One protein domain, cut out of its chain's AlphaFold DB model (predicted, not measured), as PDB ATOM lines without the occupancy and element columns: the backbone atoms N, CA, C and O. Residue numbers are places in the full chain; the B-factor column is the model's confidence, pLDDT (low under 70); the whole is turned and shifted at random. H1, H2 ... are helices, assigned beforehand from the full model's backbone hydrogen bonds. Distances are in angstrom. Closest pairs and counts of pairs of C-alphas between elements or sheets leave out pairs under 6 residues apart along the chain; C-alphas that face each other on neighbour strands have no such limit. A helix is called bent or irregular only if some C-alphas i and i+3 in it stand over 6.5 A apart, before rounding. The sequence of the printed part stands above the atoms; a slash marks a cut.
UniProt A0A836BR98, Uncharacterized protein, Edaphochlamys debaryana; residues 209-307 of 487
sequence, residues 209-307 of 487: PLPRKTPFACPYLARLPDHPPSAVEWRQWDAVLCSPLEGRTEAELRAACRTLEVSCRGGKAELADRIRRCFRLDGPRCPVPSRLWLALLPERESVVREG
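Overview. This is residues 209 to 307 of the 487 residues of an uncharacterized protein of Edaphochlamys debaryana (UniProt A0A836BR98). H2 and H3 lie side by side, H1 meets H2 steeply, and the kinked H4 starts at H1 and leads away to the other end; residues 209 to 230, with no named element, loop beside H4. The 99 printed residues are all helix by class, H1 to H4 in order, with 49 in helices, under half. The whole is compact, radius of gyration of the C-alphas 13.4 A, spanning 38 by 29 by 22 A.

Along the chain. Find C-alpha 231 at (157.856, 127.638, 181.285), where H1 begins, residues 231 to 242, 15.6 A. Next come H2, 250 to 259, 14.2 A, and H3, 268 to 278, 15.8 A. H4, 290 to 305, 22.2 A, ends at C-alpha 305 (155.101, 130.645, 212.052); it has a kink of 30 degrees near residue 297 and is only just irregular, C-alphas 295 and 298 being 6.9 A apart.

Arrangement. H1 touches H4's residues 290 to 291, closest C-alphas Asp 238 and Ser 290, 6.0 A. H1, with residue 240 alone, only just touches H2, with 3 pairs of C-alphas within 8 A, closest Val 240 and Leu 253, 7.3 A. H2 touches H3 at a shallow tilt of 27 degrees, closest C-alphas Glu 250 and Lys 268, 5.4 A. H4 is apart from H2 and H3. Each O i to N i+4 pair is within hydrogen-bond range in H1, H2 and H3; in H4, 10 of 12.

Size, cuts and confidence. C-alphas 251 and 307 are farthest apart, 40.9 A. The printed part has no cut; link H3 to H4 is long. Mean pLDDT of the printed part is 74.5, under 70 at 209 to 228, 282, 284, 287 and 295 to 307.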
ATOM      1  N   PRO A 209     164.930 129.563 192.121       61.62
ATOM      2  CA  PRO A 209     164.779 128.143 192.383       61.62
ATOM      3  C   PRO A 209     163.480 127.903 193.151       61.62
ATOM      4  O   PRO A 209     163.191 128.571 194.142       61.62
ATOM      5  N   LEU A 210     162.695 126.925 192.698       64.94
ATOM      6  CA  LEU A 210     161.518 126.498 193.440       64.94
ATOM      7  C   LEU A 210     161.941 125.529 194.547       64.94
ATOM      8  O   LEU A 210     162.662 124.562 194.277       64.94
ATOM      9  N   PRO A 211     161.496 125.753 195.787       58.88
ATOM     10  CA  PRO A 211     161.794 124.851 196.884       58.88
ATOM     11  C   PRO A 211     161.146 123.482 196.624       58.88
ATOM     12  O   PRO A 211     159.927 123.349 196.591       58.88
ATOM     13  N   ARG A 212     161.981 122.446 196.437       55.31
ATOM     14  CA  ARG A 212     161.559 121.071 196.078       55.31
ATOM     15  C   ARG A 212     160.717 120.376 197.151       55.31
ATOM     16  O   ARG A 212     160.037 119.402 196.864       55.31
ATOM     17  N   LYS A 213     160.808 120.839 198.397       56.03
ATOM     18  CA  LYS A 213     160.093 120.292 199.552       56.03
ATOM     19  C   LYS A 213     159.680 121.439 200.454       56.03
ATOM     20  O   LYS A 213     160.340 121.727 201.447       56.03
ATOM     21  N   THR A 214     158.605 122.130 200.103       48.72
ATOM     22  CA  THR A 214     157.940 123.001 201.072       48.72
ATOM     23  C   THR A 214     156.974 122.150 201.887       48.72
ATOM     24  O   THR A 214     155.990 121.681 201.316       48.72
ATOM     25  N   PRO A 215     157.158 121.988 203.211       45.09
ATOM     26  CA  PRO A 215     156.154 121.355 204.077       45.09
ATOM     27  C   PRO A 215     154.879 122.215 204.232       45.09
ATOM     28  O   PRO A 215     153.997 121.924 205.037       45.09
ATOM     29  N   PHE A 216     154.769 123.292 203.454       49.78
ATOM     30  CA  PHE A 216     153.825 124.380 203.618       49.78
ATOM     31  C   PHE A 216     152.840 124.427 202.441       49.78
ATOM     32  O   PHE A 216     152.992 125.147 201.462       49.78
ATOM     33  N   ALA A 217     151.852 123.540 202.564       51.25
ATOM     34  CA  ALA A 217     150.472 123.510 202.069       51.25
ATOM     35  C   ALA A 217     149.952 124.613 201.109       51.25
ATOM     36  O   ALA A 217     148.874 125.175 201.334       51.25
ATOM     37  N   CYS A 218     150.622 124.880 199.991       56.81
ATOM     38  CA  CYS A 218     149.894 125.166 198.757       56.81
ATOM     39  C   CYS A 218     149.477 123.804 198.173       56.81
ATOM     40  O   CYS A 218     150.362 123.012 197.840       56.81
ATOM     41  N   PRO A 219     148.170 123.484 198.054       61.09
ATOM     42  CA  PRO A 219     147.721 122.201 197.505       61.09
ATOM     43  C   PRO A 219     148.297 121.924 196.114       61.09
ATOM     44  O   PRO A 219     148.503 120.771 195.758       61.09
ATOM     45  N   TYR A 220     148.590 122.986 195.357       63.47
ATOM     46  CA  TYR A 220     149.266 122.896 194.071       63.47
ATOM     47  C   TYR A 220     150.739 122.484 194.211       63.47
ATOM     48  O   TYR A 220     151.163 121.568 193.521       63.47
ATOM     49  N   LEU A 221     151.505 123.078 195.141       58.94
ATOM     50  CA  LEU A 221     152.919 122.724 195.368       58.94
ATOM     51  C   LEU A 221     153.103 121.291 195.867       58.94
ATOM     52  O   LEU A 221     154.032 120.616 195.445       58.94
ATOM     53  N   ALA A 222     152.210 120.819 196.741       61.00
ATOM     54  CA  ALA A 222     152.250 119.449 197.257       61.00
ATOM     55  C   ALA A 222     151.996 118.385 196.172       61.00
ATOM     56  O   ALA A 222     152.219 117.202 196.408       61.00
ATOM     57  N   ARG A 223     151.485 118.813 195.014       60.59
ATOM     58  CA  ARG A 223     151.093 117.970 193.881       60.59
ATOM     59  C   ARG A 223     151.855 118.310 192.612       60.59
ATOM     60  O   ARG A 223     151.546 117.758 191.558       60.59
ATOM     61  N   LEU A 224     152.815 119.230 192.696       58.34
ATOM     62  CA  LEU A 224     153.747 119.414 191.607       58.34
ATOM     63  C   LEU A 224     154.429 118.064 191.374       58.34
ATOM     64  O   LEU A 224     154.869 117.450 192.349       58.34
ATOM     65  N   PRO A 225     154.483 117.583 190.123       56.47
ATOM     66  CA  PRO A 225     155.268 116.404 189.802       56.47
ATOM     67  C   PRO A 225     156.693 116.571 190.347       56.47
ATOM     68  O   PRO A 225     157.173 117.697 190.502       56.47
ATOM     69  N   ASP A 226     157.424 115.471 190.551       58.38
ATOM     70  CA  ASP A 226     158.863 115.536 190.881       58.38
ATOM     71  C   ASP A 226     159.667 116.365 189.851       58.38
ATOM     72  O   ASP A 226     160.808 116.774 190.082       58.38
ATOM     73  N   HIS A 227     159.050 116.628 188.698       56.53
ATOM     74  CA  HIS A 227     159.494 117.500 187.629       56.53
ATOM     75  C   HIS A 227     158.874 118.904 187.804       56.53
ATOM     76  O   HIS A 227     157.649 119.043 187.862       56.53
ATOM     77  N   PRO A 228     159.696 119.968 187.848       62.66
ATOM     78  CA  PRO A 228     159.194 121.333 187.949       62.66
ATOM     79  C   PRO A 228     158.328 121.680 186.726       62.66
ATOM     80  O   PRO A 228     158.662 121.247 185.620       62.66
ATOM     81  N   PRO A 229     157.274 122.509 186.875       70.56
ATOM     82  CA  PRO A 229     156.469 122.924 185.738       70.56
ATOM     83  C   PRO A 229     157.323 123.612 184.684       70.56
ATOM     84  O   PRO A 229     158.221 124.409 184.992       70.56
ATOM     85  N   SER A 230     156.998 123.318 183.437       78.88
ATOM     86  CA  SER A 230     157.568 123.951 182.262       78.88
ATOM     87  C   SER A 230     157.293 125.458 182.254       78.88
ATOM     88  O   SER A 230     156.354 125.966 182.872       78.88
ATOM     89  N   ALA A 231     158.090 126.208 181.488       73.31
ATOM     90  CA  ALA A 231     157.856 127.638 181.285       73.31
ATOM     91  C   ALA A 231     156.462 127.934 180.692       73.31
ATOM     92  O   ALA A 231     155.887 128.989 180.953       73.31
ATOM     93  N   VAL A 232     155.908 126.999 179.912       78.06
ATOM     94  CA  VAL A 232     154.569 127.114 179.321       78.06
ATOM     95  C   VAL A 232     153.492 127.022 180.399       78.06
ATOM     96  O   VAL A 232     152.595 127.860 180.429       78.06
ATOM     97  N   GLU A 233     153.603 126.063 181.315       80.25
ATOM     98  CA  GLU A 233     152.665 125.914 182.433       80.25
ATOM     99  C   GLU A 233     152.721 127.116 183.376       80.25
ATOM    100  O   GLU A 233     151.680 127.622 183.792       80.25
ATOM    101  N   TRP A 234     153.916 127.650 183.654       82.75
ATOM    102  CA  TRP A 234     154.042 128.874 184.450       82.75
ATOM    103  C   TRP A 234     153.337 130.062 183.809       82.75
ATOM    104  O   TRP A 234     152.580 130.741 184.491       82.75
ATOM    105  N   ARG A 235     153.487 130.262 182.496       82.06
ATOM    106  CA  ARG A 235     152.766 131.322 181.772       82.06
ATOM    107  C   ARG A 235     151.250 131.128 181.791       82.06
ATOM    108  O   ARG A 235     150.511 132.112 181.810       82.06
ATOM    109  N   GLN A 236     150.772 129.884 181.790       84.00
ATOM    110  CA  GLN A 236     149.342 129.598 181.933       84.00
ATOM    111  C   GLN A 236     148.836 130.014 183.320       84.00
ATOM    112  O   GLN A 236     147.801 130.675 183.413       84.00
ATOM    113  N   TRP A 237     149.583 129.714 184.387       85.75
ATOM    114  CA  TRP A 237     149.270 130.217 185.731       85.75
ATOM    115  C   TRP A 237     149.368 131.739 185.819       85.75
ATOM    116  O   TRP A 237     148.456 132.365 186.346       85.75
ATOM    117  N   ASP A 238     150.389 132.314 185.182       85.38
ATOM    118  CA  ASP A 238     150.522 133.693 184.696       85.38
ATOM    119  C   ASP A 238     149.178 134.348 184.382       85.38
ATOM    120  O   ASP A 238     148.636 135.205 185.094       85.38
ATOM    121  N   ALA A 239     148.606 133.846 183.292       83.81
ATOM    122  CA  ALA A 239     147.353 134.308 182.731       83.81
ATOM    123  C   ALA A 239     146.172 134.098 183.692       83.81
ATOM    124  O   ALA A 239     145.295 134.960 183.793       83.81
ATOM    125  N   VAL A 240     146.166 132.988 184.435       85.12
ATOM    126  CA  VAL A 240     145.108 132.610 185.383       85.12
ATOM    127  C   VAL A 240     145.255 133.288 186.751       85.12
ATOM    128  O   VAL A 240     144.314 133.258 187.535       85.12
ATOM    129  N   LEU A 241     146.349 133.957 187.097       83.50
ATOM    130  CA  LEU A 241     146.506 134.578 188.424       83.50
ATOM    131  C   LEU A 241     146.738 136.082 188.352       83.50
ATOM    132  O   LEU A 241     146.173 136.812 189.173       83.50
ATOM    133  N   CYS A 242     147.449 136.558 187.335       81.25
ATOM    134  CA  CYS A 242     147.820 137.965 187.204       81.25
ATOM    135  C   CYS A 242     146.827 138.775 186.351       81.25
ATOM    136  O   CYS A 242     146.683 139.980 186.554       81.25
ATOM    137  N   SER A 243     146.081 138.135 185.441       80.06
ATOM    138  CA  SER A 243     145.151 138.851 184.547       80.06
ATOM    139  C   SER A 243     143.881 139.353 185.258       80.06
ATOM    140  O   SER A 243     143.434 138.719 186.217       80.06
ATOM    141  N   PRO A 244     143.233 140.429 184.771       80.81
ATOM    142  CA  PRO A 244     141.859 140.794 185.138       80.81
ATOM    143  C   PRO A 244     140.892 139.610 185.059       80.81
ATOM    144  O   PRO A 244     141.076 138.722 184.228       80.81
ATOM    145  N   LEU A 245     139.839 139.601 185.883       80.31
ATOM    146  CA  LEU A 245     138.832 138.540 185.809       80.31
ATOM    147  C   LEU A 245     138.032 138.656 184.506       80.31
ATOM    148  O   LEU A 245     137.685 137.643 183.906       80.31
ATOM    149  N   GLU A 246     137.772 139.877 184.046       79.00
ATOM    150  CA  GLU A 246     136.986 140.212 182.859       79.00
ATOM    151  C   GLU A 246     137.515 139.489 181.615       79.00
ATOM    152  O   GLU A 246     136.732 138.857 180.910       79.00
ATOM    153  N   GLY A 247     138.839 139.450 181.434       79.81
ATOM    154  CA  GLY A 247     139.504 138.830 180.283       79.81
ATOM    155  C   GLY A 247     139.588 137.300 180.287       79.81
ATOM    156  O   GLY A 247     140.140 136.737 179.352       79.81
ATOM    157  N   ARG A 248     139.076 136.616 181.319       84.31
ATOM    158  CA  ARG A 248     139.202 135.152 181.450       84.31
ATOM    159  C   ARG A 248     137.949 134.427 181.014       84.31
ATOM    160  O   ARG A 248     136.841 134.832 181.375       84.31
ATOM    161  N   THR A 249     138.093 133.310 180.322       90.94
ATOM    162  CA  THR A 249     136.927 132.483 180.006       90.94
ATOM    163  C   THR A 249     136.574 131.578 181.185       90.94
ATOM    164  O   THR A 249     137.419 131.165 181.980       90.94
ATOM    165  N   GLU A 250     135.292 131.249 181.338       92.06
ATOM    166  CA  GLU A 250     134.876 130.289 182.365       92.06
ATOM    167  C   GLU A 250     135.469 128.892 182.097       92.06
ATOM    168  O   GLU A 250     135.755 128.141 183.028       92.06
ATOM    169  N   ALA A 251     135.709 128.560 180.824       92.38
ATOM    170  CA  ALA A 251     136.363 127.326 180.406       92.38
ATOM    171  C   ALA A 251     137.813 127.232 180.911       92.38
ATOM    172  O   ALA A 251     138.183 126.191 181.456       92.38
ATOM    173  N   GLU A 252     138.598 128.310 180.801       91.69
ATOM    174  CA  GLU A 252     139.959 128.398 181.357       91.69
ATOM    175  C   GLU A 252     139.962 128.202 182.872       91.69
ATOM    176  O   GLU A 252     140.750 127.415 183.395       91.69
ATOM    177  N   LEU A 253     139.049 128.867 183.587       92.50
ATOM    178  CA  LEU A 253     138.964 128.729 185.042       92.50
ATOM    179  C   LEU A 253     138.557 127.310 185.449       92.50
ATOM    180  O   LEU A 253     139.136 126.752 186.374       92.50
ATOM    181  N   ARG A 254     137.608 126.679 184.745       94.44
ATOM    182  CA  ARG A 254     137.262 125.270 184.993       94.44
ATOM    183  C   ARG A 254     138.424 124.332 184.676       94.44
ATOM    184  O   ARG A 254     138.622 123.369 185.408       94.44
ATOM    185  N   ALA A 255     139.187 124.592 183.615       90.31
ATOM    186  CA  ALA A 255     140.384 123.819 183.296       90.31
ATOM    187  C   ALA A 255     141.420 123.930 184.421       90.31
ATOM    188  O   ALA A 255     141.863 122.904 184.925       90.31
ATOM    189  N   ALA A 256     141.698 125.144 184.899       88.25
ATOM    190  CA  ALA A 256     142.581 125.370 186.038       88.25
ATOM    191  C   ALA A 256     142.068 124.692 187.322       88.25
ATOM    192  O   ALA A 256     142.849 124.081 188.047       88.25
ATOM    193  N   CYS A 257     140.757 124.725 187.594       89.25
ATOM    194  CA  CYS A 257     140.170 123.989 188.717       89.25
ATOM    195  C   CYS A 257     140.367 122.472 188.594       89.25
ATOM    196  O   CYS A 257     140.654 121.834 189.603       89.25
ATOM    197  N   ARG A 258     140.257 121.901 187.386       89.81
ATOM    198  CA  ARG A 258     140.553 120.477 187.146       89.81
ATOM    199  C   ARG A 258     142.020 120.157 187.397       89.81
ATOM    200  O   ARG A 258     142.291 119.177 188.076       89.81
ATOM    201  N   THR A 259     142.944 120.995 186.926       85.81
ATOM    202  CA  THR A 259     144.385 120.832 187.182       85.81
ATOM    203  C   THR A 259     144.715 120.893 188.675       85.81
ATOM    204  O   THR A 259     145.607 120.197 189.142       85.81
ATOM    205  N   LEU A 260     143.976 121.697 189.445       80.94
ATOM    206  CA  LEU A 260     144.105 121.776 190.906       80.94
ATOM    207  C   LEU A 260     143.314 120.687 191.650       80.94
ATOM    208  O   LEU A 260     143.373 120.640 192.877       80.94
ATOM    209  N   GLU A 261     142.550 119.862 190.927       86.50
ATOM    210  CA  GLU A 261     141.568 118.897 191.441       86.50
ATOM    211  C   GLU A 261     140.611 119.495 192.485       86.50
ATOM    212  O   GLU A 261     140.195 118.848 193.448       86.50
ATOM    213  N   VAL A 262     140.242 120.760 192.301       87.50
ATOM    214  CA  VAL A 262     139.210 121.410 193.106       87.50
ATOM    215  C   VAL A 262     137.875 121.360 192.376       87.50
ATOM    216  O   VAL A 262     137.796 121.184 191.158       87.50
ATOM    217  N   SER A 263     136.786 121.542 193.125       90.69
ATOM    218  CA  SER A 263     135.445 121.585 192.539       90.69
ATOM    219  C   SER A 263     135.393 122.556 191.350       90.69
ATOM    220  O   SER A 263     135.896 123.677 191.427       90.69
ATOM    221  N   CYS A 264     134.761 122.132 190.256       93.44
ATOM    222  CA  CYS A 264     134.510 122.953 189.064       93.44
ATOM    223  C   CYS A 264     133.095 123.559 189.058       93.44
ATOM    224  O   CYS A 264     132.648 124.089 188.041       93.44
ATOM    225  N   ARG A 265     132.368 123.436 190.178       93.69
ATOM    226  CA  ARG A 265     131.024 124.000 190.344       93.69
ATOM    227  C   ARG A 265     131.104 125.473 190.719       93.69
ATOM    228  O   ARG A 265     131.956 125.845 191.534       93.69
ATOM    229  N   GLY A 266     130.167 126.250 190.195       93.44
ATOM    230  CA  GLY A 266     130.033 127.668 190.498       93.44
ATOM    231  C   GLY A 266     130.204 128.561 189.281       93.44
ATOM    232  O   GLY A 266     130.520 128.087 188.188       93.44
ATOM    233  N   GLY A 267     129.979 129.854 189.497       93.81
ATOM    234  CA  GLY A 267     130.188 130.885 188.484       93.81
ATOM    235  C   GLY A 267     131.655 131.306 188.354       93.81
ATOM    236  O   GLY A 267     132.499 130.998 189.197       93.81
ATOM    237  N   LYS A 268     131.955 132.094 187.317       92.62
ATOM    238  CA  LYS A 268     133.295 132.624 186.998       92.62
ATOM    239  C   LYS A 268     134.042 133.217 188.208       92.62
ATOM    240  O   LYS A 268     135.217 132.914 188.409       92.62
ATOM    241  N   ALA A 269     133.372 134.026 189.031       88.62
ATOM    242  CA  ALA A 269     133.976 134.630 190.224       88.62
ATOM    243  C   ALA A 269     134.336 133.587 191.298       88.62
ATOM    244  O   ALA A 269     135.431 133.621 191.852       88.62
ATOM    245  N   GLU A 270     133.453 132.614 191.538       91.38
ATOM    246  CA  GLU A 270     133.674 131.557 192.531       91.38
ATOM    247  C   GLU A 270     134.825 130.631 192.133       91.38
ATOM    248  O   GLU A 270     135.615 130.223 192.985       91.38
ATOM    249  N   LEU A 271     134.944 130.321 190.837       92.81
ATOM    250  CA  LEU A 271     136.061 129.544 190.301       92.81
ATOM    251  C   LEU A 271     137.386 130.295 190.478       92.81
ATOM    252  O   LEU A 271     138.354 129.720 190.975       92.81
ATOM    253  N   ALA A 272     137.425 131.587 190.137       89.12
ATOM    254  CA  ALA A 272     138.619 132.415 190.301       89.12
ATOM    255  C   ALA A 272     139.048 132.531 191.769       89.12
ATOM    256  O   ALA A 272     140.228 132.363 192.078       89.12
ATOM    257  N   ASP A 273     138.106 132.751 192.684       87.31
ATOM    258  CA  ASP A 273     138.396 132.812 194.117       87.31
ATOM    259  C   ASP A 273     138.885 131.471 194.664       87.31
ATOM    260  O   ASP A 273     139.791 131.435 195.496       87.31
ATOM    261  N   ARG A 274     138.333 130.352 194.184       89.38
ATOM    262  CA  ARG A 274     138.785 129.015 194.585       89.38
ATOM    263  C   ARG A 274     140.226 128.765 194.150       89.38
ATOM    264  O   ARG A 274     141.029 128.339 194.975       89.38
ATOM    265  N   ILE A 275     140.560 129.100 192.903       88.44
ATOM    266  CA  ILE A 275     141.935 129.037 192.392       88.44
ATOM    267  C   ILE A 275     142.847 129.922 193.251       88.44
ATOM    268  O   ILE A 275     143.843 129.441 193.778       88.44
ATOM    269  N   ARG A 276     142.487 131.188 193.490       85.19
ATOM    270  CA  ARG A 276     143.291 132.114 194.313       85.19
ATOM    271  C   ARG A 276     143.537 131.605 195.730       85.19
ATOM    272  O   ARG A 276     144.650 131.747 196.229       85.19
ATOM    273  N   ARG A 277     142.543 130.976 196.363       83.69
ATOM    274  CA  ARG A 277     142.700 130.362 197.692       83.69
ATOM    275  C   ARG A 277     143.723 129.230 197.685       83.69
ATOM    276  O   ARG A 277     144.485 129.132 198.642       83.69
ATOM    277  N   CYS A 278     143.810 128.433 196.616       81.62
ATOM    278  CA  CYS A 278     144.872 127.428 196.479       81.62
ATOM    279  C   CYS A 278     146.265 128.071 196.495       81.62
ATOM    280  O   CYS A 278     147.180 127.521 197.102       81.62
ATOM    281  N   PHE A 279     146.405 129.258 195.900       78.19
ATOM    282  CA  PHE A 279     147.638 130.049 195.910       78.19
ATOM    283  C   PHE A 279     147.743 131.014 197.108       78.19
ATOM    284  O   PHE A 279     148.700 131.775 197.178       78.19
ATOM    285  N   ARG A 280     146.804 130.996 198.067       77.75
ATOM    286  CA  ARG A 280     146.777 131.890 199.247       77.75
ATOM    287  C   ARG A 280     146.853 133.386 198.898       77.75
ATOM    288  O   ARG A 280     147.523 134.166 199.582       77.75
ATOM    289  N   LEU A 281     146.180 133.772 197.816       79.38
ATOM    290  CA  LEU A 281     146.062 135.159 197.376       79.38
ATOM    291  C   LEU A 281     144.813 135.799 197.990       79.38
ATOM    292  O   LEU A 281     143.697 135.341 197.748       79.38
ATOM    293  N   ASP A 282     145.013 136.874 198.752       69.19
ATOM    294  CA  ASP A 282     143.945 137.597 199.458       69.19
ATOM    295  C   ASP A 282     143.284 138.697 198.596       69.19
ATOM    296  O   ASP A 282     142.264 139.268 198.978       69.19
ATOM    297  N   GLY A 283     143.858 139.000 197.424       71.56
ATOM    298  CA  GLY A 283     143.427 140.077 196.529       71.56
ATOM    299  C   GLY A 283     142.863 139.605 195.182       71.56
ATOM    300  O   GLY A 283     142.938 138.424 194.836       71.56
ATOM    301  N   PRO A 284     142.330 140.538 194.366       68.31
ATOM    302  CA  PRO A 284     141.749 140.223 193.061       68.31
ATOM    303  C   PRO A 284     142.790 139.809 192.010       68.31
ATOM    304  O   PRO A 284     142.420 139.291 190.959       68.31
ATOM    305  N   ARG A 285     144.087 140.032 192.234       73.62
ATOM    306  CA  ARG A 285     145.164 139.624 191.317       73.62
ATOM    307  C   ARG A 285     146.410 139.263 192.112       73.62
ATOM    308  O   ARG A 285     146.616 139.797 193.203       73.62
ATOM    309  N   CYS A 286     147.230 138.372 191.562       71.88
ATOM    310  CA  CYS A 286     148.582 138.188 192.069       71.88
ATOM    311  C   CYS A 286     149.433 139.406 191.662       71.88
ATOM    312  O   CYS A 286     149.407 139.774 190.486       71.88
ATOM    313  N   PRO A 287     150.145 140.061 192.597       69.75
ATOM    314  CA  PRO A 287     150.974 141.227 192.283       69.75
ATOM    315  C   PRO A 287     152.296 140.860 191.595       69.75
ATOM    316  O   PRO A 287     153.013 141.746 191.141       69.75
ATOM    317  N   VAL A 288     152.638 139.572 191.548       76.81
ATOM    318  CA  VAL A 288     153.897 139.051 191.009       76.81
ATOM    319  C   VAL A 288     153.625 137.783 190.193       76.81
ATOM    320  O   VAL A 288     152.582 137.159 190.394       76.81
ATOM    321  N   PRO A 289     154.540 137.356 189.307       79.56
ATOM    322  CA  PRO A 289     154.412 136.076 188.620       79.56
ATOM    323  C   PRO A 289     154.236 134.918 189.610       79.56
ATOM    324  O   PRO A 289     154.876 134.871 190.661       79.56
ATOM    325  N   SER A 290     153.396 133.951 189.257       77.75
ATOM    326  CA  SER A 290     152.984 132.809 190.082       77.75
ATOM    327  C   SER A 290     154.178 132.005 190.579       77.75
ATOM    328  O   SER A 290     154.208 131.575 191.729       77.75
ATOM    329  N   ARG A 291     155.199 131.834 189.730       76.12
ATOM    330  CA  ARG A 291     156.437 131.141 190.095       76.12
ATOM    331  C   ARG A 291     157.198 131.867 191.206       76.12
ATOM    332  O   ARG A 291     157.628 131.235 192.169       76.12
ATOM    333  N   LEU A 292     157.330 133.188 191.090       72.62
ATOM    334  CA  LEU A 292     157.983 134.018 192.100       72.62
ATOM    335  C   LEU A 292     157.156 134.076 193.388       72.62
ATOM    336  O   LEU A 292     157.706 133.944 194.474       72.62
ATOM    337  N   TRP A 293     155.831 134.191 193.274       79.12
ATOM    338  CA  TRP A 293     154.922 134.121 194.417       79.12
ATOM    339  C   TRP A 293     155.115 132.836 195.227       79.12
ATOM    340  O   TRP A 293     155.237 132.880 196.449       79.12
ATOM    341  N   LEU A 294     155.181 131.690 194.546       73.56
ATOM    342  CA  LEU A 294     155.379 130.399 195.196       73.56
ATOM    343  C   LEU A 294     156.775 130.247 195.805       73.56
ATOM    344  O   LEU A 294     156.894 129.629 196.858       73.56
ATOM    345  N   ALA A 295     157.809 130.830 195.193       69.88
ATOM    346  CA  ALA A 295     159.151 130.863 195.774       69.88
ATOM    347  C   ALA A 295     159.213 131.706 197.062       69.88
ATOM    348  O   ALA A 295     159.924 131.343 197.992       69.88
ATOM    349  N   LEU A 296     158.428 132.786 197.141       69.19
ATOM    350  CA  LEU A 296     158.346 133.674 198.310       69.19
ATOM    351  C   LEU A 296     157.388 133.166 199.400       69.19
ATOM    352  O   LEU A 296     157.411 133.654 200.532       69.19
ATOM    353  N   LEU A 297     156.525 132.199 199.082       67.44
ATOM    354  CA  LEU A 297     155.508 131.696 200.004       67.44
ATOM    355  C   LEU A 297     156.113 131.109 201.298       67.44
ATOM    356  O   LEU A 297     155.621 131.459 202.372       67.44
ATOM    357  N   PRO A 298     157.195 130.303 201.262       62.81
ATOM    358  CA  PRO A 298     157.845 129.811 202.475       62.81
ATOM    359  C   PRO A 298     158.457 130.924 203.316       62.81
ATOM    360  O   PRO A 298     158.387 130.842 204.535       62.81
ATOM    361  N   GLU A 299     159.002 131.980 202.705       59.62
ATOM    362  CA  GLU A 299     159.512 133.134 203.453       59.62
ATOM    363  C   GLU A 299     158.369 133.853 204.174       59.62
ATOM    364  O   GLU A 299     158.444 134.082 205.381       59.62
ATOM    365  N   ARG A 300     157.252 134.112 203.482       62.66
ATOM    366  CA  ARG A 300     156.044 134.682 204.099       62.66
ATOM    367  C   ARG A 300     155.538 133.809 205.251       62.66
ATOM    368  O   ARG A 300     155.149 134.333 206.289       62.66
ATOM    369  N   GLU A 301     155.534 132.489 205.086       57.88
ATOM    370  CA  GLU A 301     155.048 131.554 206.105       57.88
ATOM    371  C   GLU A 301     156.027 131.352 207.261       57.88
ATOM    372  O   GLU A 301     155.580 131.216 208.399       57.88
ATOM    373  N   SER A 302     157.336 131.411 207.010       50.50
ATOM    374  CA  SER A 302     158.366 131.442 208.053       50.50
ATOM    375  C   SER A 302     158.208 132.688 208.919       50.50
ATOM    376  O   SER A 302     158.161 132.577 210.136       50.50
ATOM    377  N   VAL A 303     157.939 133.855 208.329       49.41
ATOM    378  CA  VAL A 303     157.660 135.086 209.085       49.41
ATOM    379  C   VAL A 303     156.393 134.959 209.946       49.41
ATOM    380  O   VAL A 303     156.323 135.544 211.026       49.41
ATOM    381  N   VAL A 304     155.400 134.177 209.507       50.38
ATOM    382  CA  VAL A 304     154.131 133.975 210.229       50.38
ATOM    383  C   VAL A 304     154.215 132.870 211.301       50.38
ATOM    384  O   VAL A 304     153.602 133.029 212.355       50.38
ATOM    385  N   ARG A 305     154.955 131.766 211.086       45.88
ATOM    386  CA  ARG A 305     155.101 130.645 212.052       45.88
ATOM    387  C   ARG A 305     156.353 130.723 212.929       45.88
ATOM    388  O   ARG A 305     156.264 130.359 214.095       45.88
ATOM    389  N   GLU A 306     157.481 131.216 212.424       42.88
ATOM    390  CA  GLU A 306     158.687 131.529 213.217       42.88
ATOM    391  C   GLU A 306     158.606 132.913 213.872       42.88
ATOM    392  O   GLU A 306     159.605 133.491 214.309       42.88
ATOM    393  N   GLY A 307     157.394 133.446 214.002       43.34
ATOM    394  CA  GLY A 307     157.105 134.493 214.958       43.34
ATOM    395  C   GLY A 307     157.281 133.990 216.392       43.34
ATOM    396  O   GLY A 307     156.277 133.818 217.062       43.34
TER     397      GLY A 307